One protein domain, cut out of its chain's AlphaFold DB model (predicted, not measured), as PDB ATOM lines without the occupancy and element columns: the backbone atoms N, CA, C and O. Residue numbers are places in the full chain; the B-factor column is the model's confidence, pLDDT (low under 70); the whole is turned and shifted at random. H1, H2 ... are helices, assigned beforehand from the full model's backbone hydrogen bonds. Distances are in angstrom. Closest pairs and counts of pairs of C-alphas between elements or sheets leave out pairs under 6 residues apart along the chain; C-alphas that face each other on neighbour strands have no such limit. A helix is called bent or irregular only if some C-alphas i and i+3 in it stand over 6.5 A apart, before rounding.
ATOM      1  N   GLN A 137      -9.356  47.128  21.093       78.50
ATOM      2  CA  GLN A 137      -8.553  45.907  21.041       78.50
ATOM      3  C   GLN A 137      -8.730  45.043  22.298       78.50
ATOM      4  O   GLN A 137      -9.011  43.853  22.185       78.50
ATOM      5  N   GLU A 138      -8.683  45.640  23.492       77.12
ATOM      6  CA  GLU A 138      -8.907  44.910  24.750       77.12
ATOM      7  C   GLU A 138     -10.321  44.314  24.826       77.12
ATOM      8  O   GLU A 138     -10.518  43.223  25.364       77.12
ATOM      9  N   LEU A 139     -11.318  45.006  24.264       74.12
ATOM     10  CA  LEU A 139     -12.685  44.494  24.167       74.12
ATOM     11  C   LEU A 139     -12.801  43.319  23.190       74.12
ATOM     12  O   LEU A 139     -13.543  42.381  23.482       74.12
ATOM     13  N   ILE A 140     -12.072  43.345  22.070       79.75
ATOM     14  CA  ILE A 140     -12.005  42.234  21.110       79.75
ATOM     15  C   ILE A 140     -11.336  41.021  21.757       79.75
ATOM     16  O   ILE A 140     -11.901  39.932  21.752       79.75
ATOM     17  N   GLU A 141     -10.178  41.202  22.387       81.69
ATOM     18  CA  GLU A 141      -9.465  40.125  23.082       81.69
ATOM     19  C   GLU A 141     -10.284  39.549  24.240       81.69
ATOM     20  O   GLU A 141     -10.289  38.341  24.485       81.69
ATOM     21  N   ALA A 142     -11.016  40.400  24.962       72.75
ATOM     22  CA  ALA A 142     -11.965  39.944  25.966       72.75
ATOM     23  C   ALA A 142     -13.118  39.146  25.342       72.75
ATOM     24  O   ALA A 142     -13.496  38.127  25.909       72.75
ATOM     25  N   ALA A 143     -13.647  39.562  24.189       72.62
ATOM     26  CA  ALA A 143     -14.704  38.838  23.488       72.62
ATOM     27  C   ALA A 143     -14.230  37.472  22.967       72.62
ATOM     28  O   ALA A 143     -14.959  36.496  23.113       72.62
ATOM     29  N   VAL A 144     -13.009  37.383  22.424       81.81
ATOM     30  CA  VAL A 144     -12.408  36.118  21.962       81.81
ATOM     31  C   VAL A 144     -12.198  35.152  23.127       81.81
ATOM     32  O   VAL A 144     -12.483  33.967  22.998       81.81
ATOM     33  N   ARG A 145     -11.770  35.648  24.295       81.62
ATOM     34  CA  ARG A 145     -11.677  34.830  25.520       81.62
ATOM     35  C   ARG A 145     -13.037  34.397  26.075       81.62
ATOM     36  O   ARG A 145     -13.110  33.398  26.775       81.62
ATOM     37  N   ASP A 146     -14.087  35.166  25.803       74.50
ATOM     38  CA  ASP A 146     -15.465  34.920  26.251       74.50
ATOM     39  C   ASP A 146     -16.252  34.035  25.263       74.50
ATOM     40  O   ASP A 146     -17.421  33.723  25.499       74.50
ATOM     41  N   PHE A 147     -15.641  33.652  24.138       73.00
ATOM     42  CA  PHE A 147     -16.197  32.695  23.188       73.00
ATOM     43  C   PHE A 147     -16.288  31.298  23.823       73.00
ATOM     44  O   PHE A 147     -15.334  30.895  24.489       73.00
ATOM     45  N   PRO A 148     -17.379  30.532  23.611       65.06
ATOM     46  CA  PRO A 148     -18.552  30.786  22.755       65.06
ATOM     47  C   PRO A 148     -19.713  31.548  23.416       65.06
ATOM     48  O   PRO A 148     -20.720  31.828  22.764       65.06
ATOM     49  N   THR A 149     -19.613  31.890  24.701       64.62
ATOM     50  CA  THR A 149     -20.701  32.511  25.478       64.62
ATOM     51  C   THR A 149     -21.091  33.892  24.940       64.62
ATOM     52  O   THR A 149     -22.283  34.216  24.883       64.62
ATOM     53  N   ILE A 150     -20.094  34.687  24.526       65.62
ATOM     54  CA  ILE A 150     -20.193  36.048  23.968       65.62
ATOM     55  C   ILE A 150     -21.284  36.880  24.655       65.62
ATOM     56  O   ILE A 150     -22.436  36.970  24.198       65.62
ATOM     57  N   ARG A 151     -20.918  37.545  25.751       63.38
ATOM     58  CA  ARG A 151     -21.804  38.470  26.478       63.38
ATOM     59  C   ARG A 151     -22.354  39.579  25.574       63.38
ATOM     60  O   ARG A 151     -21.675  40.072  24.672       63.38
ATOM     61  N   SER A 152     -23.574  40.042  25.868       63.16
ATOM     62  CA  SER A 152     -24.294  41.047  25.062       63.16
ATOM     63  C   SER A 152     -23.488  42.319  24.792       63.16
ATOM     64  O   SER A 152     -23.593  42.884  23.706       63.16
ATOM     65  N   ARG A 153     -22.652  42.748  25.750       66.50
ATOM     66  CA  ARG A 153     -21.823  43.959  25.637       66.50
ATOM     67  C   ARG A 153     -20.845  43.952  24.455       66.50
ATOM     68  O   ARG A 153     -20.492  45.021  23.976       66.50
ATOM     69  N   TYR A 154     -20.433  42.777  23.978       69.25
ATOM     70  CA  TYR A 154     -19.490  42.645  22.861       69.25
ATOM     71  C   TYR A 154     -20.185  42.543  21.505       69.25
ATOM     72  O   TYR A 154     -19.586  42.823  20.476       69.25
ATOM     73  N   ARG A 155     -21.463  42.158  21.478       77.44
ATOM     74  CA  ARG A 155     -22.153  41.760  20.244       77.44
ATOM     75  C   ARG A 155     -22.297  42.897  19.235       77.44
ATOM     76  O   ARG A 155     -22.133  42.658  18.044       77.44
ATOM     77  N   LYS A 156     -22.541  44.129  19.705       79.88
ATOM     78  CA  LYS A 156     -22.550  45.311  18.830       79.88
ATOM     79  C   LYS A 156     -21.167  45.548  18.220       79.88
ATOM     80  O   LYS A 156     -21.073  45.659  17.013       79.88
ATOM     81  N   LEU A 157     -20.113  45.547  19.039       80.56
ATOM     82  CA  LEU A 157     -18.734  45.707  18.569       80.56
ATOM     83  C   LEU A 157     -18.375  44.663  17.502       80.56
ATOM     84  O   LEU A 157     -17.786  45.002  16.485       80.56
ATOM     85  N   LEU A 158     -18.747  43.401  17.728       83.81
ATOM     86  CA  LEU A 158     -18.496  42.311  16.784       83.81
ATOM     87  C   LEU A 158     -19.307  42.468  15.490       83.81
ATOM     88  O   LEU A 158     -18.797  42.160  14.424       83.81
ATOM     89  N   TYR A 159     -20.538  42.976  15.563       86.62
ATOM     90  CA  TYR A 159     -21.306  43.336  14.371       86.62
ATOM     91  C   TYR A 159     -20.673  44.501  13.603       86.62
ATOM     92  O   TYR A 159     -20.530  44.393  12.390       86.62
ATOM     93  N   ASP A 160     -20.272  45.568  14.299       84.38
ATOM     94  CA  ASP A 160     -19.647  46.747  13.694       84.38
ATOM     95  C   ASP A 160     -18.348  46.334  12.962       84.38
ATOM     96  O   ASP A 160     -18.076  46.825  11.878       84.38
ATOM     97  N   LEU A 161     -17.596  45.346  13.474       84.31
ATOM     98  CA  LEU A 161     -16.439  44.767  12.767       84.31
ATOM     99  C   LEU A 161     -16.804  44.092  11.437       84.31
ATOM    100  O   LEU A 161     -16.049  44.212  10.481       84.31
ATOM    101  N   VAL A 162     -17.939  43.388  11.360       86.12
ATOM    102  CA  VAL A 162     -18.390  42.787  10.091       86.12
ATOM    103  C   VAL A 162     -18.905  43.848   9.130       86.12
ATOM    104  O   VAL A 162     -18.802  43.657   7.924       86.12
ATOM    105  N   GLU A 163     -19.493  44.930   9.641       82.88
ATOM    106  CA  GLU A 163     -20.021  46.037   8.837       82.88
ATOM    107  C   GLU A 163     -18.883  46.887   8.240       82.88
ATOM    108  O   GLU A 163     -18.897  47.131   7.031       82.88
ATOM    109  N   ASP A 164     -17.894  47.255   9.066       79.88
ATOM    110  CA  ASP A 164     -16.750  48.120   8.733       79.88
ATOM    111  C   ASP A 164     -15.744  47.466   7.770       79.88
ATOM    112  O   ASP A 164     -15.116  48.161   6.968       79.88
ATOM    113  N   ASP A 165     -15.550  46.150   7.862       72.56
ATOM    114  CA  ASP A 165     -14.532  45.439   7.089       72.56
ATOM    115  C   ASP A 165     -15.113  44.925   5.760       72.56
ATOM    116  O   ASP A 165     -15.942  44.010   5.727       72.56
ATOM    117  N   ALA A 166     -14.716  45.551   4.648       52.91
ATOM    118  CA  ALA A 166     -15.170  45.190   3.302       52.91
ATOM    119  C   ALA A 166     -14.615  43.831   2.837       52.91
ATOM    120  O   ALA A 166     -15.293  43.133   2.083       52.91
ATOM    121  N   ASP A 167     -13.448  43.434   3.359       56.38
ATOM    122  CA  ASP A 167     -12.860  42.095   3.210       56.38
ATOM    123  C   ASP A 167     -13.371  41.129   4.311       56.38
ATOM    124  O   ASP A 167     -12.882  40.007   4.463       56.38
ATOM    125  N   GLY A 168     -14.360  41.602   5.085       53.91
ATOM    126  CA  GLY A 168     -14.740  41.172   6.423       53.91
ATOM    127  C   GLY A 168     -15.072  39.703   6.601       53.91
ATOM    128  O   GLY A 168     -15.685  39.060   5.748       53.91
ATOM    129  N   LEU A 169     -14.688  39.203   7.783       66.25
ATOM    130  CA  LEU A 169     -14.596  37.773   8.079       66.25
ATOM    131  C   LEU A 169     -13.777  37.084   6.990       66.25
ATOM    132  O   LEU A 169     -14.276  36.216   6.265       66.25
ATOM    133  N   ALA A 170     -12.510  37.492   6.885       56.66
ATOM    134  CA  ALA A 170     -11.530  36.766   6.103       56.66
ATOM    135  C   ALA A 170     -11.701  35.278   6.430       56.66
ATOM    136  O   ALA A 170     -11.835  34.908   7.597       56.66
ATOM    137  N   ALA A 171     -11.783  34.422   5.413       57.16
ATOM    138  CA  ALA A 171     -12.087  32.992   5.548       57.16
ATOM    139  C   ALA A 171     -10.996  32.189   6.295       57.16
ATOM    140  O   ALA A 171     -10.823  30.990   6.092       57.16
ATOM    141  N   HIS A 172     -10.220  32.856   7.137       58.16
ATOM    142  CA  HIS A 172      -9.286  32.287   8.065       58.16
ATOM    143  C   HIS A 172     -10.082  31.647   9.204       58.16
ATOM    144  O   HIS A 172     -11.026  32.207   9.755       58.16
ATOM    145  N   GLU A 173      -9.721  30.425   9.579       67.69
ATOM    146  CA  GLU A 173     -10.343  29.728  10.709       67.69
ATOM    147  C   GLU A 173      -9.867  30.293  12.060       67.69
ATOM    148  O   GLU A 173      -9.629  29.557  13.024       67.69
ATOM    149  N   SER A 174      -9.676  31.611  12.148       82.62
ATOM    150  CA  SER A 174      -9.122  32.222  13.340       82.62
ATOM    151  C   SER A 174     -10.148  32.195  14.488       82.62
ATOM    152  O   SER A 174     -11.368  32.221  14.274       82.62
ATOM    153  N   PRO A 175      -9.695  32.151  15.754       84.44
ATOM    154  CA  PRO A 175     -10.581  32.333  16.905       84.44
ATOM    155  C   PRO A 175     -11.360  33.658  16.872       84.44
ATOM    156  O   PRO A 175     -12.486  33.722  17.370       84.44
ATOM    157  N   LEU A 176     -10.780  34.700  16.268       86.12
ATOM    158  CA  LEU A 176     -11.428  35.995  16.101       86.12
ATOM    159  C   LEU A 176     -12.631  35.893  15.161       86.12
ATOM    160  O   LEU A 176     -13.719  36.310  15.545       86.12
ATOM    161  N   ASP A 177     -12.469  35.261  14.000       87.62
ATOM    162  CA  ASP A 177     -13.531  35.120  12.997       87.62
ATOM    163  C   ASP A 177     -14.730  34.348  13.552       87.62
ATOM    164  O   ASP A 177     -15.876  34.785  13.449       87.62
ATOM    165  N   ARG A 178     -14.478  33.251  14.274       88.19
ATOM    166  CA  ARG A 178     -15.545  32.497  14.955       88.19
ATOM    167  C   ARG A 178     -16.303  33.352  15.972       88.19
ATOM    168  O   ARG A 178     -17.535  33.295  16.041       88.19
ATOM    169  N   THR A 179     -15.577  34.167  16.735       88.25
ATOM    170  CA  THR A 179     -16.153  35.072  17.736       88.25
ATOM    171  C   THR A 179     -16.983  36.168  17.077       88.25
ATOM    172  O   THR A 179     -18.126  36.401  17.473       88.25
ATOM    173  N   VAL A 180     -16.436  36.809  16.047       89.62
ATOM    174  CA  VAL A 180     -17.090  37.864  15.276       89.62
ATOM    175  C   VAL A 180     -18.363  37.337  14.623       89.62
ATOM    176  O   VAL A 180     -19.431  37.910  14.847       89.62
ATOM    177  N   ALA A 181     -18.293  36.202  13.923       90.81
ATOM    178  CA  ALA A 181     -19.440  35.601  13.252       90.81
ATOM    179  C   ALA A 181     -20.581  35.281  14.231       90.81
ATOM    180  O   ALA A 181     -21.734  35.672  14.019       90.81
ATOM    181  N   SER A 182     -20.254  34.619  15.342       89.81
ATOM    182  CA  SER A 182     -21.231  34.205  16.357       89.81
ATOM    183  C   SER A 182     -21.839  35.411  17.083       89.81
ATOM    184  O   SER A 182     -23.053  35.490  17.288       89.81
ATOM    185  N   GLY A 183     -21.014  36.399  17.437       87.19
ATOM    186  CA  GLY A 183     -21.458  37.622  18.100       87.19
ATOM    187  C   GLY A 183     -22.342  38.494  17.212       87.19
ATOM    188  O   GLY A 183     -23.389  38.960  17.671       87.19
ATOM    189  N   ALA A 184     -21.961  38.662  15.943       90.50
ATOM    190  CA  ALA A 184     -22.725  39.415  14.955       90.50
ATOM    191  C   ALA A 184     -24.084  38.761  14.674       90.50
ATOM    192  O   ALA A 184     -25.107  39.447  14.724       90.50
ATOM    193  N   ALA A 185     -24.133  37.437  14.474       91.25
ATOM    194  CA  ALA A 185     -25.386  36.705  14.265       91.25
ATOM    195  C   ALA A 185     -26.370  36.910  15.432       91.25
ATOM    196  O   ALA A 185     -27.540  37.255  15.229       91.25
ATOM    197  N   ARG A 186     -25.883  36.785  16.674       86.19
ATOM    198  CA  ARG A 186     -26.692  37.021  17.882       86.19
ATOM    199  C   ARG A 186     -27.132  38.475  18.023       86.19
ATOM    200  O   ARG A 186     -28.262  38.728  18.441       86.19
ATOM    201  N   PHE A 187     -26.274  39.433  17.665       87.19
ATOM    202  CA  PHE A 187     -26.643  40.847  17.672       87.19
ATOM    203  C   PHE A 187     -27.781  41.139  16.697       87.19
ATOM    204  O   PHE A 187     -28.759  41.769  17.089       87.19
ATOM    205  N   ILE A 188     -27.680  40.648  15.457       86.44
ATOM    206  CA  ILE A 188     -28.708  40.819  14.424       86.44
ATOM    207  C   ILE A 188     -30.048  40.295  14.944       86.44
ATOM    208  O   ILE A 188     -31.032  41.032  14.971       86.44
ATOM    209  N   ALA A 189     -30.071  39.067  15.464       85.25
ATOM    210  CA  ALA A 189     -31.286  38.474  16.008       85.25
ATOM    211  C   ALA A 189     -31.888  39.264  17.187       85.25
ATOM    212  O   ALA A 189     -33.106  39.347  17.352       85.25
ATOM    213  N   GLN A 190     -31.053  39.844  18.047       79.44
ATOM    214  CA  GLN A 190     -31.500  40.674  19.172       79.44
ATOM    215  C   GLN A 190     -32.054  42.011  18.710       79.44
ATOM    216  O   GLN A 190     -33.136  42.413  19.137       79.44
ATOM    217  N   ALA A 191     -31.342  42.671  17.806       74.62
ATOM    218  CA  ALA A 191     -31.719  43.974  17.300       74.62
ATOM    219  C   ALA A 191     -33.040  43.908  16.512       74.62
ATOM    220  O   ALA A 191     -33.847  44.828  16.607       74.62
ATOM    221  N   THR A 192     -33.312  42.801  15.810       73.12
ATOM    222  CA  THR A 192     -34.547  42.606  15.024       73.12
ATOM    223  C   THR A 192     -35.782  42.332  15.873       73.12
ATOM    224  O   THR A 192     -36.895  42.615  15.440       73.12
ATOM    225  N   ARG A 193     -35.617  41.809  17.090       66.38
ATOM    226  CA  ARG A 193     -36.739  41.598  18.020       66.38
ATOM    227  C   ARG A 193     -37.183  42.875  18.728       66.38
ATOM    228  O   ARG A 193     -38.250  42.882  19.337       66.38
ATOM    229  N   ALA A 194     -36.376  43.935  18.698       58.69
ATOM    230  CA  ALA A 194     -36.751  45.194  19.321       58.69
ATOM    231  C   ALA A 194     -37.938  45.820  18.558       58.69
ATOM    232  O   ALA A 194     -37.871  45.911  17.333       58.69
ATOM    233  N   PRO A 195     -38.993  46.301  19.246       45.22
ATOM    234  CA  PRO A 195     -40.197  46.877  18.635       45.22
ATOM    235  C   PRO A 195     -39.958  48.293  18.083       45.22
ATOM    236  O   PRO A 195     -40.741  49.212  18.313       45.22
ATOM    237  N   ARG A 196     -38.839  48.505  17.390       51.78
ATOM    238  CA  ARG A 196     -38.611  49.733  16.633       51.78
ATOM    239  C   ARG A 196     -39.350  49.608  15.311       51.78
ATOM    240  O   ARG A 196     -39.388  48.529  14.731       51.78
ATOM    241  N   THR A 197     -39.916  50.710  14.837       47.09
ATOM    242  CA  THR A 197     -40.310  50.877  13.439       47.09
ATOM    243  C   THR A 197     -39.088  50.518  12.603       47.09
ATOM    244  O   THR A 197     -38.092  51.237  12.611       47.09
ATOM    245  N   VAL A 198     -39.092  49.323  12.017       55.66
ATOM    246  CA  VAL A 198     -37.910  48.812  11.339       55.66
ATOM    247  C   VAL A 198     -37.864  49.473   9.972       55.66
ATOM    248  O   VAL A 198     -38.578  49.067   9.058       55.66
ATOM    249  N   GLU A 199     -37.075  50.535   9.857       65.62
ATOM    250  CA  GLU A 199     -36.877  51.231   8.590       65.62
ATOM    251  C   GLU A 199     -36.342  50.249   7.525       65.62
ATOM    252  O   GLU A 199     -35.517  49.386   7.848       65.62
ATOM    253  N   PRO A 200     -36.781  50.340   6.257       70.06
ATOM    254  CA  PRO A 200     -36.330  49.436   5.196       70.06
ATOM    255  C   PRO A 200     -34.801  49.369   5.051       70.06
ATOM    256  O   PRO A 200     -34.241  48.286   4.888       70.06
ATOM    257  N   GLU A 201     -34.116  50.505   5.201       74.75
ATOM    258  CA  GLU A 201     -32.648  50.590   5.174       74.75
ATOM    259  C   GLU A 201     -31.995  49.801   6.313       74.75
ATOM    260  O   GLU A 201     -30.951  49.172   6.141       74.75
ATOM    261  N   TRP A 202     -32.636  49.780   7.482       70.94
ATOM    262  CA  TRP A 202     -32.156  49.030   8.631       70.94
ATOM    263  C   TRP A 202     -32.207  47.517   8.376       70.94
ATOM    264  O   TRP A 202     -31.279  46.796   8.745       70.94
ATOM    265  N   LEU A 203     -33.261  47.025   7.712       72.00
ATOM    266  CA  LEU A 203     -33.351  45.618   7.299       72.00
ATOM    267  C   LEU A 203     -32.320  45.273   6.225       72.00
ATOM    268  O   LEU A 203     -31.723  44.199   6.301       72.00
ATOM    269  N   ALA A 204     -32.093  46.175   5.265       80.06
ATOM    270  CA  ALA A 204     -31.120  45.976   4.195       80.06
ATOM    271  C   ALA A 204     -29.703  45.763   4.755       80.06
ATOM    272  O   ALA A 204     -29.089  44.736   4.469       80.06
ATOM    273  N   ARG A 205     -29.242  46.637   5.664       83.56
ATOM    274  CA  ARG A 205     -27.912  46.513   6.300       83.56
ATOM    275  C   ARG A 205     -27.728  45.196   7.056       83.56
ATOM    276  O   ARG A 205     -26.702  44.534   6.946       83.56
ATOM    277  N   ARG A 206     -28.745  44.757   7.805       85.44
ATOM    278  CA  ARG A 206     -28.701  43.463   8.516       85.44
ATOM    279  C   ARG A 206     -28.696  42.283   7.550       85.44
ATOM    280  O   ARG A 206     -28.056  41.272   7.834       85.44
ATOM    281  N   GLY A 207     -29.398  42.417   6.430       87.50
ATOM    282  CA  GLY A 207     -29.388  41.448   5.344       87.50
ATOM    283  C   GLY A 207     -28.004  41.270   4.730       87.50
ATOM    284  O   GLY A 207     -27.562  40.138   4.565       87.50
ATOM    285  N   GLU A 208     -27.291  42.367   4.473       88.69
ATOM    286  CA  GLU A 208     -25.913  42.331   3.970       88.69
ATOM    287  C   GLU A 208     -24.970  41.606   4.932       88.69
ATOM    288  O   GLU A 208     -24.207  40.736   4.516       88.69
ATOM    289  N   VAL A 209     -25.072  41.881   6.235       89.56
ATOM    290  CA  VAL A 209     -24.256  41.168   7.225       89.56
ATOM    291  C   VAL A 209     -24.627  39.683   7.298       89.56
ATOM    292  O   VAL A 209     -23.730  38.847   7.376       89.56
ATOM    293  N   LEU A 210     -25.910  39.309   7.203       90.62
ATOM    294  CA  LEU A 210     -26.295  37.893   7.105       90.62
ATOM    295  C   LEU A 210     -25.685  37.212   5.873       90.62
ATOM    296  O   LEU A 210     -25.227  36.079   5.988       90.62
ATOM    297  N   LEU A 211     -25.625  37.894   4.725       89.88
ATOM    298  CA  LEU A 211     -24.974  37.366   3.521       89.88
ATOM    299  C   LEU A 211     -23.470  37.146   3.729       89.88
ATOM    300  O   LEU A 211     -22.950  36.114   3.306       89.88
ATOM    301  N   ARG A 212     -22.783  38.065   4.422       89.62
ATOM    302  CA  ARG A 212     -21.362  37.904   4.788       89.62
ATOM    303  C   ARG A 212     -21.158  36.707   5.722       89.62
ATOM    304  O   ARG A 212     -20.267  35.895   5.492       89.62
ATOM    305  N   LEU A 213     -22.034  36.525   6.712       90.44
ATOM    306  CA  LEU A 213     -22.002  35.359   7.607       90.44
ATOM    307  C   LEU A 213     -22.259  34.040   6.864       90.44
ATOM    308  O   LEU A 213     -21.600  33.040   7.143       90.44
ATOM    309  N   GLU A 214     -23.189  34.026   5.906       90.75
ATOM    310  CA  GLU A 214     -23.442  32.866   5.042       90.75
ATOM    311  C   GLU A 214     -22.231  32.549   4.145       90.75
ATOM    312  O   GLU A 214     -21.911  31.378   3.932       90.75
ATOM    313  N   ALA A 215     -21.539  33.571   3.631       88.62
ATOM    314  CA  ALA A 215     -20.320  33.403   2.843       88.62
ATOM    315  C   ALA A 215     -19.165  32.838   3.683       88.62
ATOM    316  O   ALA A 215     -18.547  31.854   3.274       88.62
ATOM    317  N   TRP A 216     -18.937  33.389   4.879       89.00
ATOM    318  CA  TRP A 216     -17.958  32.876   5.842       89.00
ATOM    319  C   TRP A 216     -18.232  31.417   6.217       89.00
ATOM    320  O   TRP A 216     -17.332  30.576   6.192       89.00
ATOM    321  N   ALA A 217     -19.492  31.090   6.512       90.06
ATOM    322  CA  ALA A 217     -19.893  29.738   6.876       90.06
ATOM    323  C   ALA A 217     -19.646  28.735   5.741       90.06
ATOM    324  O   ALA A 217     -19.199  27.616   5.981       90.06
ATOM    325  N   ARG A 218     -19.892  29.144   4.490       88.12
ATOM    326  CA  ARG A 218     -19.583  28.328   3.309       88.12
ATOM    327  C   ARG A 218     -18.081  28.109   3.153       88.12
ATOM    328  O   ARG A 218     -17.672  26.995   2.850       88.12
ATOM    329  N   ALA A 219     -17.282  29.156   3.339       87.12
ATOM    330  CA  ALA A 219     -15.839  29.088   3.148       87.12
ATOM    331  C   ALA A 219     -15.141  28.229   4.216       87.12
ATOM    332  O   ALA A 219     -14.183  27.531   3.908       87.12
ATOM    333  N   THR A 220     -15.640  28.257   5.453       86.88
ATOM    334  CA  THR A 220     -15.028  27.563   6.601       86.88
ATOM    335  C   THR A 220     -15.701  26.236   6.957       86.88
ATOM    336  O   THR A 220     -15.187  25.487   7.782       86.88
ATOM    337  N   GLY A 221     -16.886  25.952   6.408       87.62
ATOM    338  CA  GLY A 221     -17.718  24.819   6.824       87.62
ATOM    339  C   GLY A 221     -18.301  24.953   8.239       87.62
ATOM    340  O   GLY A 221     -18.867  23.990   8.758       87.62
ATOM    341  N   ARG A 222     -18.176  26.123   8.881       88.56
ATOM    342  CA  ARG A 222     -18.620  26.371  10.261       88.56
ATOM    343  C   ARG A 222     -19.939  27.123  10.305       88.56
ATOM    344  O   ARG A 222     -20.306  27.836   9.378       88.56
ATOM    345  N   ASN A 223     -20.655  27.003  11.421       91.75
ATOM    346  CA  ASN A 223     -21.925  27.694  11.618       91.75
ATOM    347  C   ASN A 223     -21.886  28.589  12.870       91.75
ATOM    348  O   ASN A 223     -21.594  28.074  13.950       91.75
ATOM    349  N   PRO A 224     -22.254  29.887  12.765       90.00
ATOM    350  CA  PRO A 224     -22.132  30.853  13.864       90.00
ATOM    351  C   PRO A 224     -22.885  30.481  15.149       90.00
ATOM    352  O   PRO A 224     -22.582  30.991  16.221       90.00
ATOM    353  N   PHE A 225     -23.908  29.631  15.058       91.06
ATOM    354  CA  PHE A 225     -24.670  29.189  16.224       91.06
ATOM    355  C   PHE A 225     -24.272  27.791  16.699       91.06
ATOM    356  O   PHE A 225     -24.335  27.533  17.896       91.06
ATOM    357  N   VAL A 226     -23.864  26.897  15.790       91.56
ATOM    358  CA  VAL A 226     -23.557  25.490  16.118       91.56
ATOM    359  C   VAL A 226     -22.277  25.367  16.936       91.56
ATOM    360  O   VAL A 226     -22.227  24.533  17.836       91.56
ATOM    361  N   GLU A 227     -21.274  26.214  16.680       87.06
ATOM    362  CA  GLU A 227     -19.990  26.160  17.394       87.06
ATOM    363  C   GLU A 227     -20.190  26.205  18.918       87.06
ATOM    364  O   GLU A 227     -19.597  25.410  19.639       87.06
ATOM    365  N   ALA A 228     -21.096  27.054  19.418       82.94
ATOM    366  CA  ALA A 228     -21.364  27.155  20.853       82.94
ATOM    367  C   ALA A 228     -21.899  25.849  21.464       82.94
ATOM    368  O   ALA A 228     -21.543  25.501  22.591       82.94
ATOM    369  N   PHE A 229     -22.724  25.112  20.715       86.62
ATOM    370  CA  PHE A 229     -23.241  23.813  21.141       86.62
ATOM    371  C   PHE A 229     -22.169  22.727  21.061       86.62
ATOM    372  O   PHE A 229     -22.063  21.904  21.959       86.62
ATOM    373  N   VAL A 230     -21.347  22.709  20.012       85.81
ATOM    374  CA  VAL A 230     -20.305  21.681  19.846       85.81
ATOM    375  C   VAL A 230     -19.190  21.828  20.885       85.81
ATOM    376  O   VAL A 230     -18.702  20.823  21.405       85.81
ATOM    377  N   GLU A 231     -18.831  23.061  21.241       82.75
ATOM    378  CA  GLU A 231     -17.836  23.354  22.283       82.75
ATOM    379  C   GLU A 231     -18.379  23.124  23.708       82.75
ATOM    380  O   GLU A 231     -17.616  23.081  24.669       82.75
ATOM    381  N   GLY A 232     -19.692  22.911  23.866       76.94
ATOM    382  CA  GLY A 232     -20.301  22.571  25.153       76.94
ATOM    383  C   GLY A 232     -20.496  23.744  26.105       76.94
ATOM    384  O   GLY A 232     -20.660  23.526  27.299       76.94
ATOM    385  N   CYS A 233     -20.495  24.977  25.600       71.94
ATOM    386  CA  CYS A 233     -20.547  26.189  26.425       71.94
ATOM    387  C   CYS A 233     -21.950  26.802  26.533       71.94
ATOM    388  O   CYS A 233     -22.112  27.923  27.014       71.94
ATOM    389  N   VAL A 234     -22.968  26.103  26.033       69.25
ATOM    390  CA  VAL A 234     -24.364  26.525  26.155       69.25
ATOM    391  C   VAL A 234     -24.959  25.857  27.386       69.25
ATOM    392  O   VAL A 234     -24.925  24.636  27.511       69.25
ATOM    393  N   SER A 235     -25.533  26.651  28.286       69.50
ATOM    394  CA  SER A 235     -26.295  26.121  29.415       69.50
ATOM    395  C   SER A 235     -27.696  25.675  28.955       69.50
ATOM    396  O   SER A 235     -28.236  26.259  28.008       69.50
ATOM    397  N   PRO A 236     -28.342  24.684  29.601       65.81
ATOM    398  CA  PRO A 236     -29.692  24.254  29.222       65.81
ATOM    399  C   PRO A 236     -30.730  25.397  29.127       65.81
ATOM    400  O   PRO A 236     -31.479  25.425  28.145       65.81
ATOM    401  N   PRO A 237     -30.769  26.382  30.054       64.81
ATOM    402  CA  PRO A 237     -31.660  27.543  29.930       64.81
ATOM    403  C   PRO A 237     -31.405  28.386  28.668       64.81
ATOM    404  O   PRO A 237     -32.352  28.857  28.025       64.81
ATOM    405  N   ASP A 238     -30.140  28.530  28.269       70.38
ATOM    406  CA  ASP A 238     -29.735  29.365  27.137       70.38
ATOM    407  C   ASP A 238     -30.086  28.755  25.777       70.38
ATOM    408  O   ASP A 238     -30.258  29.494  24.804       70.38
ATOM    409  N   VAL A 239     -30.274  27.433  25.689       72.00
ATOM    410  CA  VAL A 239     -30.674  26.749  24.444       72.00
ATOM    411  C   VAL A 239     -31.941  27.381  23.848       72.00
ATOM    412  O   VAL A 239     -32.047  27.576  22.634       72.00
ATOM    413  N   SER A 240     -32.894  27.768  24.701       71.25
ATOM    414  CA  SER A 240     -34.144  28.420  24.291       71.25
ATOM    415  C   SER A 240     -33.931  29.818  23.683       71.25
ATOM    416  O   SER A 240     -34.595  30.191  22.704       71.25
ATOM    417  N   LEU A 241     -32.968  30.577  24.217       75.00
ATOM    418  CA  LEU A 241     -32.573  31.890  23.711       75.00
ATOM    419  C   LEU A 241     -31.873  31.747  22.362       75.00
ATOM    420  O   LEU A 241     -32.245  32.440  21.418       75.00
ATOM    421  N   TYR A 242     -30.946  30.794  22.235       81.50
ATOM    422  CA  TYR A 242     -30.294  30.474  20.963       81.50
ATOM    423  C   TYR A 242     -31.307  30.068  19.891       81.50
ATOM    424  O   TYR A 242     -31.265  30.587  18.779       81.50
ATOM    425  N   LEU A 243     -32.278  29.211  20.218       81.38
ATOM    426  CA  LEU A 243     -33.329  28.817  19.277       81.38
ATOM    427  C   LEU A 243     -34.169  30.018  18.810       81.38
ATOM    428  O   LEU A 243     -34.604  30.069  17.658       81.38
ATOM    429  N   THR A 244     -34.398  30.992  19.692       81.88
ATOM    430  CA  THR A 244     -35.083  32.248  19.352       81.88
ATOM    431  C   THR A 244     -34.216  33.135  18.458       81.88
ATOM    432  O   THR A 244     -34.721  33.699  17.484       81.88
ATOM    433  N   ASP A 245     -32.914  33.218  18.741       84.88
ATOM    434  CA  ASP A 245     -31.962  33.981  17.935       84.88
ATOM    435  C   ASP A 245     -31.893  33.406  16.507       84.88
ATOM    436  O   ASP A 245     -32.120  34.122  15.531       84.88
ATOM    437  N   ILE A 246     -31.717  32.087  16.395       91.56
ATOM    438  CA  ILE A 246     -31.672  31.349  15.127       91.56
ATOM    439  C   ILE A 246     -32.952  31.560  14.319       91.56
ATOM    440  O   ILE A 246     -32.884  31.904  13.142       91.56
ATOM    441  N   LYS A 247     -34.134  31.402  14.935       87.38
ATOM    442  CA  LYS A 247     -35.418  31.640  14.253       87.38
ATOM    443  C   LYS A 247     -35.527  33.068  13.724       87.38
ATOM    444  O   LYS A 247     -36.056  33.270  12.635       87.38
ATOM    445  N   THR A 248     -35.011  34.044  14.465       86.75
ATOM    446  CA  THR A 248     -35.005  35.442  14.019       86.75
ATOM    447  C   THR A 248     -34.118  35.617  12.785       86.75
ATOM    448  O   THR A 248     -34.562  36.190  11.792       86.75
ATOM    449  N   CYS A 249     -32.905  35.053  12.804       90.56
ATOM    450  CA  CYS A 249     -32.014  35.033  11.642       90.56
ATOM    451  C   CYS A 249     -32.644  34.312  10.442       90.56
ATOM    452  O   CYS A 249     -32.560  34.824   9.333       90.56
ATOM    453  N   MET A 250     -33.339  33.188  10.652       91.81
ATOM    454  CA  MET A 250     -34.074  32.489   9.590       91.81
ATOM    455  C   MET A 250     -35.151  33.377   8.957       91.81
ATOM    456  O   MET A 250     -35.243  33.449   7.736       91.81
ATOM    457  N   VAL A 251     -35.960  34.072   9.763       89.25
ATOM    458  CA  VAL A 251     -37.010  34.971   9.248       89.25
ATOM    459  C   VAL A 251     -36.410  36.104   8.418       89.25
ATOM    460  O   VAL A 251     -36.949  36.438   7.367       89.25
ATOM    461  N   LEU A 252     -35.288  36.677   8.857       88.06
ATOM    462  CA  LEU A 252     -34.567  37.688   8.085       88.06
ATOM    463  C   LEU A 252     -33.988  37.109   6.794       88.06
ATOM    464  O   LEU A 252     -34.199  37.673   5.726       88.06
ATOM    465  N   ALA A 253     -33.317  35.960   6.874       90.88
ATOM    466  CA  ALA A 253     -32.706  35.292   5.731       90.88
ATOM    467  C   ALA A 253     -33.738  34.888   4.665       90.88
ATOM    468  O   ALA A 253     -33.425  34.908   3.475       90.88
ATOM    469  N   ALA A 254     -34.970  34.561   5.067       90.12
ATOM    470  CA  ALA A 254     -36.077  34.264   4.157       90.12
ATOM    471  C   ALA A 254     -36.579  35.497   3.382       90.12
ATOM    472  O   ALA A 254     -37.222  35.338   2.349       90.12
ATOM    473  N   ARG A 255     -36.299  36.713   3.869       88.12
ATOM    474  CA  ARG A 255     -36.666  37.980   3.210       88.12
ATOM    475  C   ARG A 255     -35.598  38.483   2.236       88.12
ATOM    476  O   ARG A 255     -35.845  39.453   1.528       88.12
ATOM    477  N   LEU A 256     -34.422  37.857   2.211       88.12
ATOM    478  CA  LEU A 256     -33.358  38.196   1.267       88.12
ATOM    479  C   LEU A 256     -33.696  37.686  -0.146       88.12
ATOM    480  O   LEU A 256     -34.476  36.736  -0.271       88.12
ATOM    481  N   PRO A 257     -33.125  38.273  -1.216       86.75
ATOM    482  CA  PRO A 257     -33.372  37.833  -2.593       86.75
ATOM    483  C   PRO A 257     -33.144  36.325  -2.759       86.75
ATOM    484  O   PRO A 257     -32.124  35.823  -2.322       86.75
ATOM    485  N   GLY A 258     -34.084  35.583  -3.354       85.88
ATOM    486  CA  GLY A 258     -34.030  34.110  -3.450       85.88
ATOM    487  C   GLY A 258     -34.581  33.354  -2.226       85.88
ATOM    488  O   GLY A 258     -34.791  32.142  -2.291       85.88
ATOM    489  N   GLY A 259     -34.860  34.056  -1.126       89.19
ATOM    490  CA  GLY A 259     -35.612  33.563   0.027       89.19
ATOM    491  C   GLY A 259     -35.070  32.272   0.641       89.19
ATOM    492  O   GLY A 259     -33.866  32.125   0.864       89.19
ATOM    493  N   THR A 260     -35.979  31.333   0.921       89.06
ATOM    494  CA  THR A 260     -35.670  30.018   1.512       89.06
ATOM    495  C   THR A 260     -34.990  29.049   0.540       89.06
ATOM    496  O   THR A 260     -34.475  28.023   0.977       89.06
ATOM    497  N   GLY A 261     -34.973  29.363  -0.761       86.00
ATOM    498  CA  GLY A 261     -34.347  28.544  -1.802       86.00
ATOM    499  C   GLY A 261     -32.838  28.755  -1.945       86.00
ATOM    500  O   GLY A 261     -32.189  28.007  -2.669       86.00
ATOM    501  N   ARG A 262     -32.263  29.755  -1.268       88.00
ATOM    502  CA  ARG A 262     -30.819  30.013  -1.306       88.00
ATOM    503  C   ARG A 262     -30.026  28.942  -0.564       88.00
ATOM    504  O   ARG A 262     -30.386  28.568   0.550       88.00
ATOM    505  N   ASP A 263     -28.851  28.595  -1.085       81.12
ATOM    506  CA  ASP A 263     -27.923  27.670  -0.417       81.12
ATOM    507  C   ASP A 263     -27.555  28.123   1.003       81.12
ATOM    508  O   ASP A 263     -27.524  27.316   1.933       81.12
ATOM    509  N   GLY A 264     -27.355  29.432   1.198       82.88
ATOM    510  CA  GLY A 264     -27.055  30.018   2.506       82.88
ATOM    511  C   GLY A 264     -28.177  29.850   3.537       82.88
ATOM    512  O   GLY A 264     -27.909  29.834   4.734       82.88
ATOM    513  N   PHE A 265     -29.427  29.623   3.112       88.44
ATOM    514  CA  PHE A 265     -30.550  29.424   4.031       88.44
ATOM    515  C   PHE A 265     -30.452  28.101   4.813       88.44
ATOM    516  O   PHE A 265     -30.904  28.005   5.961       88.44
ATOM    517  N   ARG A 266     -29.822  27.078   4.217       89.94
ATOM    518  CA  ARG A 266     -29.618  25.769   4.862       89.94
ATOM    519  C   ARG A 266     -28.746  25.873   6.111       89.94
ATOM    520  O   ARG A 266     -28.972  25.120   7.053       89.94
ATOM    521  N   LEU A 267     -27.844  26.856   6.167       92.06
ATOM    522  CA  LEU A 267     -27.043  27.167   7.352       92.06
ATOM    523  C   LEU A 267     -27.929  27.373   8.587       92.06
ATOM    524  O   LEU A 267     -27.739  26.751   9.631       92.06
ATOM    525  N   TRP A 268     -28.935  28.234   8.464       93.69
ATOM    526  CA  TRP A 268     -29.821  28.574   9.574       93.69
ATOM    527  C   TRP A 268     -30.736  27.406   9.954       93.69
ATOM    528  O   TRP A 268     -31.061  27.222  11.127       93.69
ATOM    529  N   THR A 269     -31.102  26.581   8.970       93.75
ATOM    530  CA  THR A 269     -31.858  25.343   9.196       93.75
ATOM    531  C   THR A 269     -31.039  24.340  10.010       93.75
ATOM    532  O   THR A 269     -31.525  23.870  11.036       93.75
ATOM    533  N   ALA A 270     -29.774  24.109   9.645       93.38
ATOM    534  CA  ALA A 270     -28.869  23.234  10.393       93.38
ATOM    535  C   ALA A 270     -28.649  23.723  11.837       93.38
ATOM    536  O   ALA A 270     -28.680  22.929  12.777       93.38
ATOM    537  N   ALA A 271     -28.510  25.040  12.042       94.69
ATOM    538  CA  ALA A 271     -28.430  25.622  13.385       94.69
ATOM    539  C   ALA A 271     -29.694  25.343  14.214       94.69
ATOM    540  O   ALA A 271     -29.602  24.961  15.382       94.69
ATOM    541  N   LYS A 272     -30.881  25.513  13.615       95.31
ATOM    542  CA  LYS A 272     -32.167  25.250  14.280       95.31
ATOM    543  C   LYS A 272     -32.281  23.784  14.688       95.31
ATOM    544  O   LYS A 272     -32.765  23.504  15.780       95.31
ATOM    545  N   GLU A 273     -31.873  22.872  13.816       95.50
ATOM    546  CA  GLU A 273     -31.911  21.428  14.051       95.50
ATOM    547  C   GLU A 273     -30.963  21.019  15.181       95.50
ATOM    548  O   GLU A 273     -31.390  20.334  16.109       95.50
ATOM    549  N   CYS A 274     -29.736  21.549  15.192       94.44
ATOM    550  CA  CYS A 274     -28.778  21.346  16.282       94.44
ATOM    551  C   CYS A 274     -29.302  21.870  17.635       94.44
ATOM    552  O   CYS A 274     -29.265  21.166  18.650       94.44
ATOM    553  N   ALA A 275     -29.868  23.083  17.661       91.31
ATOM    554  CA  ALA A 275     -30.446  23.660  18.874       91.31
ATOM    555  C   ALA A 275     -31.690  22.889  19.353       91.31
ATOM    556  O   ALA A 275     -31.880  22.699  20.554       91.31
ATOM    557  N   ALA A 276     -32.537  22.420  18.430       91.31
ATOM    558  CA  ALA A 276     -33.712  21.614  18.751       91.31
ATOM    559  C   ALA A 276     -33.326  20.245  19.325       91.31
ATOM    560  O   ALA A 276     -33.882  19.840  20.344       91.31
ATOM    561  N   PHE A 277     -32.345  19.574  18.716       93.69
ATOM    562  CA  PHE A 277     -31.760  18.336  19.232       93.69
ATOM    563  C   PHE A 277     -31.265  18.517  20.664       93.69
ATOM    564  O   PHE A 277     -31.643  17.766  21.559       93.69
ATOM    565  N   THR A 278     -30.486  19.573  20.884       89.94
ATOM    566  CA  THR A 278     -29.957  19.920  22.201       89.94
ATOM    567  C   THR A 278     -31.082  20.137  23.213       89.94
ATOM    568  O   THR A 278     -31.040  19.576  24.303       89.94
ATOM    569  N   LEU A 279     -32.115  20.904  22.844       85.19
ATOM    570  CA  LEU A 279     -33.248  21.214  23.718       85.19
ATOM    571  C   LEU A 279     -34.023  19.957  24.130       85.19
ATOM    572  O   LEU A 279     -34.356  19.801  25.302       85.19
ATOM    573  N   VAL A 280     -34.302  19.064  23.176       87.00
ATOM    574  CA  VAL A 280     -34.979  17.786  23.445       87.00
ATOM    575  C   VAL A 280     -34.149  16.923  24.388       87.00
ATOM    576  O   VAL A 280     -34.700  16.312  25.301       87.00
ATOM    577  N   ALA A 281     -32.833  16.885  24.182       85.44
ATOM    578  CA  ALA A 281     -31.941  16.035  24.952       85.44
ATOM    579  C   ALA A 281     -31.766  16.508  26.405       85.44
ATOM    580  O   ALA A 281     -31.666  15.679  27.307       85.44
ATOM    581  N   THR A 282     -31.721  17.823  26.648       79.69
ATOM    582  CA  THR A 282     -31.368  18.374  27.971       79.69
ATOM    583  C   THR A 282     -32.533  18.963  28.747       79.69
ATOM    584  O   THR A 282     -32.512  18.946  29.977       79.69
ATOM    585  N   ALA A 283     -33.568  19.456  28.067       75.69
ATOM    586  CA  ALA A 283     -34.698  20.115  28.710       75.69
ATOM    587  C   ALA A 283     -36.049  19.743  28.062       75.69
ATOM    588  O   ALA A 283     -36.811  20.628  27.659       75.69
ATOM    589  N   PRO A 284     -36.414  18.445  28.010       73.19
ATOM    590  CA  PRO A 284     -37.665  17.997  27.390       73.19
ATOM    591  C   PRO A 284     -38.918  18.581  28.065       73.19
ATOM    592  O   PRO A 284     -39.943  18.778  27.414       73.19
ATOM    593  N   HIS A 285     -38.835  18.936  29.351       72.00
ATOM    594  CA  HIS A 285     -39.918  19.603  30.080       72.00
ATOM    595  C   HIS A 285     -40.282  20.978  29.487       72.00
ATOM    596  O   HIS A 285     -41.450  21.356  29.506       72.00
ATOM    597  N   LEU A 286     -39.320  21.700  28.893       66.94
ATOM    598  CA  LEU A 286     -39.585  22.973  28.209       66.94
ATOM    599  C   LEU A 286     -40.398  22.782  26.924       66.94
ATOM    600  O   LEU A 286     -41.040  23.721  26.461       66.94
ATOM    601  N   ILE A 287     -40.382  21.577  26.348       68.44
ATOM    602  CA  ILE A 287     -41.168  21.233  25.160       68.44
ATOM    603  C   ILE A 287     -42.606  20.900  25.551       68.44
ATOM    604  O   ILE A 287     -43.527  21.329  24.862       68.44
ATOM    605  N   GLY A 288     -42.804  20.225  26.688       65.25
ATOM    606  CA  GLY A 288     -44.137  19.922  27.222       65.25
ATOM    607  C   GLY A 288     -44.991  21.162  27.517       65.25
ATOM    608  O   GLY A 288     -46.212  21.080  27.478       65.25
ATOM    609  N   GLY A 289     -44.364  22.319  27.762       67.44
ATOM    610  CA  GLY A 289     -45.053  23.606  27.924       67.44
ATOM    611  C   GLY A 289     -45.337  24.368  26.620       67.44
ATOM    612  O   GLY A 289     -45.895  25.464  26.669       67.44
ATOM    613  N   MET A 290     -44.930  23.855  25.453       73.06
ATOM    614  CA  MET A 290     -45.185  24.505  24.163       73.06
ATOM    615  C   MET A 290     -46.554  24.112  23.598       73.06
ATOM    616  O   MET A 290     -47.041  23.008  23.822       73.06
ATOM    617  N   ILE A 291     -47.144  24.987  22.775       76.62
ATOM    618  CA  ILE A 291     -48.283  24.598  21.930       76.62
ATOM    619  C   ILE A 291     -47.885  23.430  21.015       76.62
ATOM    620  O   ILE A 291     -46.748  23.383  20.535       76.62
ATOM    621  N   LEU A 292     -48.826  22.518  20.751       74.00
ATOM    622  CA  LEU A 292     -48.567  21.247  20.065       74.00
ATOM    623  C   LEU A 292     -47.817  21.421  18.737       74.00
ATOM    624  O   LEU A 292     -46.782  20.796  18.532       74.00
ATOM    625  N   GLU A 293     -48.271  22.329  17.872       78.25
ATOM    626  CA  GLU A 293     -47.627  22.602  16.579       78.25
ATOM    627  C   GLU A 293     -46.142  22.977  16.735       78.25
ATOM    628  O   GLU A 293     -45.266  22.493  16.015       78.25
ATOM    629  N   ARG A 294     -45.831  23.806  17.737       77.19
ATOM    630  CA  ARG A 294     -44.460  24.228  18.033       77.19
ATOM    631  C   ARG A 294     -43.635  23.080  18.609       77.19
ATOM    632  O   ARG A 294     -42.462  22.968  18.247       77.19
ATOM    633  N   ALA A 295     -44.221  22.255  19.476       77.19
ATOM    634  CA  ALA A 295     -43.571  21.070  20.026       77.19
ATOM    635  C   ALA A 295     -43.213  20.070  18.914       77.19
ATOM    636  O   ALA A 295     -42.061  19.648  18.826       77.19
ATOM    637  N   VAL A 296     -44.148  19.789  17.999       81.69
ATOM    638  CA  VAL A 296     -43.926  18.924  16.828       81.69
ATOM    639  C   VAL A 296     -42.838  19.499  15.922       81.69
ATOM    640  O   VAL A 296     -41.915  18.784  15.537       81.69
ATOM    641  N   ALA A 297     -42.865  20.803  15.633       85.19
ATOM    642  CA  ALA A 297     -41.848  21.437  14.795       85.19
ATOM    643  C   ALA A 297     -40.431  21.384  15.405       85.19
ATOM    644  O   ALA A 297     -39.444  21.324  14.664       85.19
ATOM    645  N   VAL A 298     -40.317  21.431  16.738       85.38
ATOM    646  CA  VAL A 298     -39.047  21.243  17.460       85.38
ATOM    647  C   VAL A 298     -38.630  19.774  17.429       85.38
ATOM    648  O   VAL A 298     -37.494  19.494  17.056       85.38
ATOM    649  N   GLY A 299     -39.537  18.842  17.734       88.75
ATOM    650  CA  GLY A 299     -39.266  17.402  17.694       88.75
ATOM    651  C   GLY A 299     -38.805  16.928  16.314       88.75
ATOM    652  O   GLY A 299     -37.770  16.280  16.199       88.75
ATOM    653  N   ALA A 300     -39.485  17.345  15.246       90.69
ATOM    654  CA  ALA A 300     -39.097  17.016  13.875       90.69
ATOM    655  C   ALA A 300     -37.716  17.585  13.498       90.69
ATOM    656  O   ALA A 300     -36.955  16.943  12.781       90.69
ATOM    657  N   ALA A 301     -37.371  18.788  13.973       93.31
ATOM    658  CA  ALA A 301     -36.043  19.363  13.756       93.31
ATOM    659  C   ALA A 301     -34.949  18.611  14.532       93.31
ATOM    660  O   ALA A 301     -33.859  18.409  14.007       93.31
ATOM    661  N   ALA A 302     -35.253  18.163  15.751       93.50
ATOM    662  CA  ALA A 302     -34.353  17.334  16.543       93.50
ATOM    663  C   ALA A 302     -34.095  15.970  15.882       93.50
ATOM    664  O   ALA A 302     -32.944  15.544  15.815       93.50
ATOM    665  N   LEU A 303     -35.138  15.325  15.343       93.75
ATOM    666  CA  LEU A 303     -35.013  14.051  14.623       93.75
ATOM    667  C   LEU A 303     -34.133  14.177  13.377       93.75
ATOM    668  O   LEU A 303     -33.220  13.377  13.215       93.75
ATOM    669  N   ARG A 304     -34.310  15.223  12.558       94.75
ATOM    670  CA  ARG A 304     -33.440  15.445  11.388       94.75
ATOM    671  C   ARG A 304     -31.969  15.633  11.768       94.75
ATOM    672  O   ARG A 304     -31.090  15.140  11.070       94.75
ATOM    673  N   HIS A 305     -31.683  16.287  12.896       94.94
ATOM    674  CA  HIS A 305     -30.307  16.367  13.393       94.94
ATOM    675  C   HIS A 305     -29.787  15.013  13.892       94.94
ATOM    676  O   HIS A 305     -28.627  14.681  13.665       94.94
ATOM    677  N   ALA A 306     -30.632  14.224  14.565       93.31
ATOM    678  CA  ALA A 306     -30.278  12.881  15.015       93.31
ATOM    679  C   ALA A 306     -29.950  11.964  13.823       93.31
ATOM    680  O   ALA A 306     -28.918  11.298  13.835       93.31
ATOM    681  N   GLU A 307     -30.771  11.994  12.772       93.88
ATOM    682  CA  GLU A 307     -30.533  11.296  11.502       93.88
ATOM    683  C   GLU A 307     -29.227  11.752  10.842       93.88
ATOM    684  O   GLU A 307     -28.432  10.918  10.417       93.88
ATOM    685  N   TYR A 308     -28.959  13.063  10.817       92.69
ATOM    686  CA  TYR A 308     -27.703  13.611  10.300       92.69
ATOM    687  C   TYR A 308     -26.472  13.069  11.045       92.69
ATOM    688  O   TYR A 308     -25.508  12.652  10.400       92.69
ATOM    689  N   LEU A 309     -26.510  13.036  12.382       92.19
ATOM    690  CA  LEU A 309     -25.420  12.498  13.206       92.19
ATOM    691  C   LEU A 309     -25.237  10.985  13.012       92.19
ATOM    692  O   LEU A 309     -24.111  10.501  13.042       92.19
ATOM    693  N   LEU A 310     -26.322  10.237  12.789       91.12
ATOM    694  CA  LEU A 310     -26.249   8.806  12.475       91.12
ATOM    695  C   LEU A 310     -25.662   8.553  11.079       91.12
ATOM    696  O   LEU A 310     -24.898   7.609  10.896       91.12
ATOM    697  N   ALA A 311     -26.003   9.396  10.104       92.50
ATOM    698  CA  ALA A 311     -25.516   9.293   8.732       92.50
ATOM    699  C   ALA A 311     -24.078   9.813   8.548       92.50
ATOM    700  O   ALA A 311     -23.439   9.490   7.548       92.50
ATOM    701  N   THR A 312     -23.567  10.611   9.494       90.50
ATOM    702  CA  THR A 312     -22.263  11.282   9.396       90.50
ATOM    703  C   THR A 312     -21.398  10.952  10.621       90.50
ATOM    704  O   THR A 312     -21.406  11.713  11.586       90.50
ATOM    705  N   PRO A 313     -20.626   9.847  10.605       77.88
ATOM    706  CA  PRO A 313     -19.890   9.364  11.782       77.88
ATOM    707  C   PRO A 313     -18.881  10.359  12.373       77.88
ATOM    708  O   PRO A 313     -18.658  10.363  13.581       77.88
ATOM    709  N   ASP A 314     -18.303  11.225  11.536       83.69
ATOM    710  CA  ASP A 314     -17.338  12.249  11.956       83.69
ATOM    711  C   ASP A 314     -18.005  13.552  12.438       83.69
ATOM    712  O   ASP A 314     -17.327  14.474  12.904       83.69
ATOM    713  N   ALA A 315     -19.335  13.663  12.329       84.88
ATOM    714  CA  ALA A 315     -20.051  14.844  12.786       84.88
ATOM    715  C   ALA A 315     -20.004  14.941  14.314       84.88
ATOM    716  O   ALA A 315     -20.311  14.005  15.055       84.88
ATOM    717  N   ARG A 316     -19.639  16.125  14.809       84.38
ATOM    718  CA  ARG A 316     -19.570  16.379  16.247       84.38
ATOM    719  C   ARG A 316     -20.974  16.588  16.802       84.38
ATOM    720  O   ARG A 316     -21.623  17.583  16.489       84.38
ATOM    721  N   ALA A 317     -21.414  15.673  17.661       85.88
ATOM    722  CA  ALA A 317     -22.648  15.849  18.416       85.88
ATOM    723  C   ALA A 317     -22.553  17.083  19.336       85.88
ATOM    724  O   ALA A 317     -21.483  17.340  19.907       85.88
ATOM    725  N   PRO A 318     -23.654  17.838  19.515       88.00
ATOM    726  CA  PRO A 318     -23.683  18.949  20.451       88.00
ATOM    727  C   PRO A 318     -23.450  18.457  21.883       88.00
ATOM    728  O   PRO A 318     -23.836  17.350  22.269       88.00
ATOM    729  N   ARG A 319     -22.809  19.308  22.675       85.12
ATOM    730  CA  ARG A 319     -22.466  19.089  24.076       85.12
ATOM    731  C   ARG A 319     -23.145  20.157  24.917       85.12
ATOM    732  O   ARG A 319     -23.407  21.261  24.448       85.12
ATOM    733  N   ILE A 320     -23.427  19.829  26.170       76.81
ATOM    734  CA  ILE A 320     -23.959  20.783  27.138       76.81
ATOM    735  C   ILE A 320     -23.188  20.628  28.435       76.81
ATOM    736  O   ILE A 320     -22.925  19.509  28.881       76.81
ATOM    737  N   GLU A 321     -22.807  21.762  29.011       70.25
ATOM    738  CA  GLU A 321     -22.049  21.815  30.252       70.25
ATOM    739  C   GLU A 321     -22.776  21.039  31.357       70.25
ATOM    740  O   GLU A 321     -23.963  21.244  31.605       70.25
ATOM    741  N   GLY A 322     -22.068  20.108  32.002       70.81
ATOM    742  CA  GLY A 322     -22.623  19.291  33.084       70.81
ATOM    743  C   GLY A 322     -23.582  18.175  32.648       70.81
ATOM    744  O   GLY A 322     -24.126  17.493  33.514       70.81
ATOM    745  N   HIS A 323     -23.776  17.944  31.344       69.69
ATOM    746  CA  HIS A 323     -24.607  16.854  30.828       69.69
ATOM    747  C   HIS A 323     -23.767  15.733  30.191       69.69
ATOM    748  O   HIS A 323     -22.715  15.999  29.602       69.69
ATOM    749  N   PRO A 324     -24.222  14.464  30.272       77.38
ATOM    750  CA  PRO A 324     -23.593  13.373  29.537       77.38
ATOM    751  C   PRO A 324     -23.687  13.614  28.020       77.38
ATOM    752  O   PRO A 324     -24.539  14.391  27.576       77.38
ATOM    753  N   PRO A 325     -22.849  12.938  27.209       79.62
ATOM    754  CA  PRO A 325     -22.906  13.048  25.756       79.62
ATOM    755  C   PRO A 325     -24.326  12.836  25.227       79.62
ATOM    756  O   PRO A 325     -24.976  11.834  25.536       79.62
ATOM    757  N   LEU A 326     -24.803  13.788  24.429       82.75
ATOM    758  CA  LEU A 326     -26.134  13.728  23.841       82.75
ATOM    759  C   LEU A 326     -26.109  12.721  22.687       82.75
ATOM    760  O   LEU A 326     -25.347  12.889  21.734       82.75
ATOM    761  N   THR A 327     -26.917  11.664  22.767       87.19
ATOM    762  CA  THR A 327     -26.930  10.605  21.748       87.19
ATOM    763  C   THR A 327     -28.155  10.718  20.837       87.19
ATOM    764  O   THR A 327     -29.246  11.041  21.320       87.19
ATOM    765  N   PRO A 328     -28.023  10.403  19.531       87.81
ATOM    766  CA  PRO A 328     -29.161  10.353  18.612       87.81
ATOM    767  C   PRO A 328     -30.306   9.473  19.123       87.81
ATOM    768  O   PRO A 328     -31.454   9.901  19.133       87.81
ATOM    769  N   HIS A 329     -29.981   8.291  19.654       86.38
ATOM    770  CA  HIS A 329     -30.959   7.357  20.214       86.38
ATOM    771  C   HIS A 329     -31.749   7.953  21.389       86.38
ATOM    772  O   HIS A 329     -32.970   7.804  21.447       86.38
ATOM    773  N   ALA A 330     -31.085   8.670  22.304       83.88
ATOM    774  CA  ALA A 330     -31.761   9.310  23.432       83.88
ATOM    775  C   ALA A 330     -32.733  10.403  22.968       83.88
ATOM    776  O   ALA A 330     -33.832  10.519  23.511       83.88
ATOM    777  N   VAL A 331     -32.357  11.170  21.942       85.19
ATOM    778  CA  VAL A 331     -33.224  12.197  21.355       85.19
ATOM    779  C   VAL A 331     -34.415  11.572  20.640       85.19
ATOM    780  O   VAL A 331     -35.540  11.995  20.891       85.19
ATOM    781  N   THR A 332     -34.212  10.534  19.828       85.62
ATOM    782  CA  THR A 332     -35.313   9.822  19.160       85.62
ATOM    783  C   THR A 332     -36.320   9.281  20.174       85.62
ATOM    784  O   THR A 332     -37.517   9.551  20.061       85.62
ATOM    785  N   ALA A 333     -35.842   8.618  21.231       84.88
ATOM    786  CA  ALA A 333     -36.696   8.131  22.310       84.88
ATOM    787  C   ALA A 333     -37.440   9.272  23.028       84.88
ATOM    788  O   ALA A 333     -38.623   9.141  23.350       84.88
ATOM    789  N   ALA A 334     -36.776  10.407  23.267       83.06
ATOM    790  CA  ALA A 334     -37.398  11.579  23.873       83.06
ATOM    791  C   ALA A 334     -38.481  12.197  22.972       83.06
ATOM    792  O   ALA A 334     -39.541  12.546  23.483       83.06
ATOM    793  N   VAL A 335     -38.274  12.273  21.651       82.75
ATOM    794  CA  VAL A 335     -39.286  12.786  20.711       82.75
ATOM    795  C   VAL A 335     -40.498  11.859  20.624       82.75
ATOM    796  O   VAL A 335     -41.625  12.344  20.677       82.75
ATOM    797  N   ILE A 336     -40.304  10.538  20.583       82.06
ATOM    798  CA  ILE A 336     -41.418   9.571  20.618       82.06
ATOM    799  C   ILE A 336     -42.266   9.781  21.884       82.06
ATOM    800  O   ILE A 336     -43.496   9.759  21.839       82.06
ATOM    801  N   ARG A 337     -41.618  10.079  23.018       77.75
ATOM    802  CA  ARG A 337     -42.284  10.413  24.288       77.75
ATOM    803  C   ARG A 337     -42.969  11.783  24.314       77.75
ATOM    804  O   ARG A 337     -43.567  12.112  25.338       77.75
ATOM    805  N   LEU A 338     -42.915  12.571  23.244       70.38
ATOM    806  CA  LEU A 338     -43.688  13.808  23.101       70.38
ATOM    807  C   LEU A 338     -44.985  13.607  22.304       70.38
ATOM    808  O   LEU A 338     -45.880  14.438  22.414       70.38
ATOM    809  N   LEU A 339     -45.121  12.511  21.549       67.94
ATOM    810  CA  LEU A 339     -46.332  12.225  20.774       67.94
ATOM    811  C   LEU A 339     -47.516  11.866  21.693       67.94
ATOM    812  O   LEU A 339     -47.286  11.314  22.777       67.94
ATOM    813  N   PRO A 340     -48.774  12.129  21.299       68.50
ATOM    814  CA  PRO A 340     -49.953  11.584  21.972       68.50
ATOM    815  C   PRO A 340     -49.860  10.060  22.126       68.50
ATOM    816  O   PRO A 340     -49.282   9.377  21.281       68.50
ATOM    817  N   LEU A 341     -50.425   9.505  23.205       64.81
ATOM    818  CA  LEU A 341     -50.345   8.064  23.491       64.81
ATOM    819  C   LEU A 341     -50.881   7.210  22.326       64.81
ATOM    820  O   LEU A 341     -50.288   6.189  21.997       64.81
ATOM    821  N   GLU A 342     -51.947   7.665  21.672       65.75
ATOM    822  CA  GLU A 342     -52.581   7.004  20.524       65.75
ATOM    823  C   GLU A 342     -51.645   6.913  19.304       65.75
ATOM    824  O   GLU A 342     -51.575   5.880  18.635       65.75
ATOM    825  N   GLU A 343     -50.840   7.952  19.063       61.66
ATOM    826  CA  GLU A 343     -49.832   7.958  17.997       61.66
ATOM    827  C   GLU A 343     -48.625   7.079  18.351       61.66
ATOM    828  O   GLU A 343     -48.080   6.404  17.479       61.66
ATOM    829  N   ARG A 344     -48.240   7.000  19.635       58.31
ATOM    830  CA  ARG A 344     -47.147   6.113  20.086       58.31
ATOM    831  C   ARG A 344     -47.462   4.640  19.882       58.31
ATOM    832  O   ARG A 344     -46.571   3.878  19.524       58.31
ATOM    833  N   LEU A 345     -48.710   4.246  20.123       53.38
ATOM    834  CA  LEU A 345     -49.169   2.862  19.967       53.38
ATOM    835  C   LEU A 345     -49.248   2.427  18.494       53.38
ATOM    836  O   LEU A 345     -49.340   1.234  18.221       53.38
ATOM    837  N   SER A 346     -49.182   3.384  17.565       54.88
ATOM    838  CA  SER A 346     -49.196   3.151  16.118       54.88
ATOM    839  C   SER A 346     -47.790   3.054  15.505       54.88
ATOM    840  O   SER A 346     -47.657   2.731  14.325       54.88
TER     841      SER A 346
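Overview. This is residues 137 to 346 of the 351 residues of an uncharacterized protein of Endobacter medicaginis (UniProt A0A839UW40). An elongated pile of crossed helices has the antiparallel pair H6 and H7 in its middle. H1 to H4 group at one end, where H3 and H4 meet H6, while H9 and H10 cross H7 toward the other end, beyond which lies short H11. The printed part has 210 residues with eleven named helices, H1 to H11 in chain order, and no named strand; the class is all helix. The whole is compact, with a radius of gyration of the C-alphas of 17.4 A, and spans 57 by 35 by 29 A.

Arrangement. H1, residues 137 to 145, touches residues 154 to 158 alone of H2, residues 152 to 164; the closest C-alphas, of Ala 143 and Tyr 154, are 6.1 A apart. H2 is irregular, but only just: C-alphas 153 and 156 are 7.0 A apart. H3, residues 175 to 193, touches H2 about perpendicular at 76 degrees, the closest C-alphas being Tyr 159 and Ala 184, 4.2 A. H3 and H4, residues 200 to 220, form a helical hairpin at a shallow tilt of 31 degrees; Ala 181 and Leu 213 have the closest C-alphas, 6.2 A. H6, residues 236 to 253, touches H3 about perpendicular at 77 degrees, closest at the C-alphas of Ala 189 and Asp 245, 4.9 A. H6 and H7, residues 265 to 282, form a hairpin, opposite ways at a shallow tilt of 18 degrees, with the C-alphas of Met 250 and Trp 268 closest at 5.8 A. H5, residues 226 to 230, touches H7, closest at the C-alphas of Val 226 and Ala 271, 5.6 A. H9, residues 292 to 311, touches H7 about perpendicular at 80 degrees, closest at the C-alphas of Phe 277 and Ala 302, 3.9 A. H8, residues 284 to 288, only just touches H9, with 3 pairs of C-alphas within 8 A, the closest those of Ile 287 and Ala 295, 5.7 A. H9 and H10, residues 328 to 336, form a hairpin at a shallow tilt of 23 degrees, closest at the C-alphas of Ala 306 and Pro 328, 4.5 A. H7 is the hub, touching five helices. H11, residues 341 to 344, touches no helix. Every O i to N i+4 pair is within hydrogen-bond range in H1, H4, H5, H7, H8, H9 and H10, against 7 of 9 in H2, 14 of 15 in H3 and 12 of 14 in H6; H11 is too short for such a pair.

Along the chain. C-alpha 137 begins H1 at (-8.553, 45.907, 21.041). From first to last C-alpha H3 measures 27.8 A, H4 30.6 A, H6 26.1 A, H7 26.4 A and H9 28.3 A. H11 ends with C-alpha 344 at (-47.147, 6.113, 20.086).

Size, cuts and confidence. The C-alphas of Gln 137 and Ser 346, the two farthest apart, are 59.2 A apart. The printed part has no cut. The links H6 to H7 and H9 to H10 are long. Residues 194 to 201, of which 200 and 201 belong to H4, stand free. The mean pLDDT of the printed part is 80.4; 39 residues are under 70, among them 166 to 173 and 339 to 346.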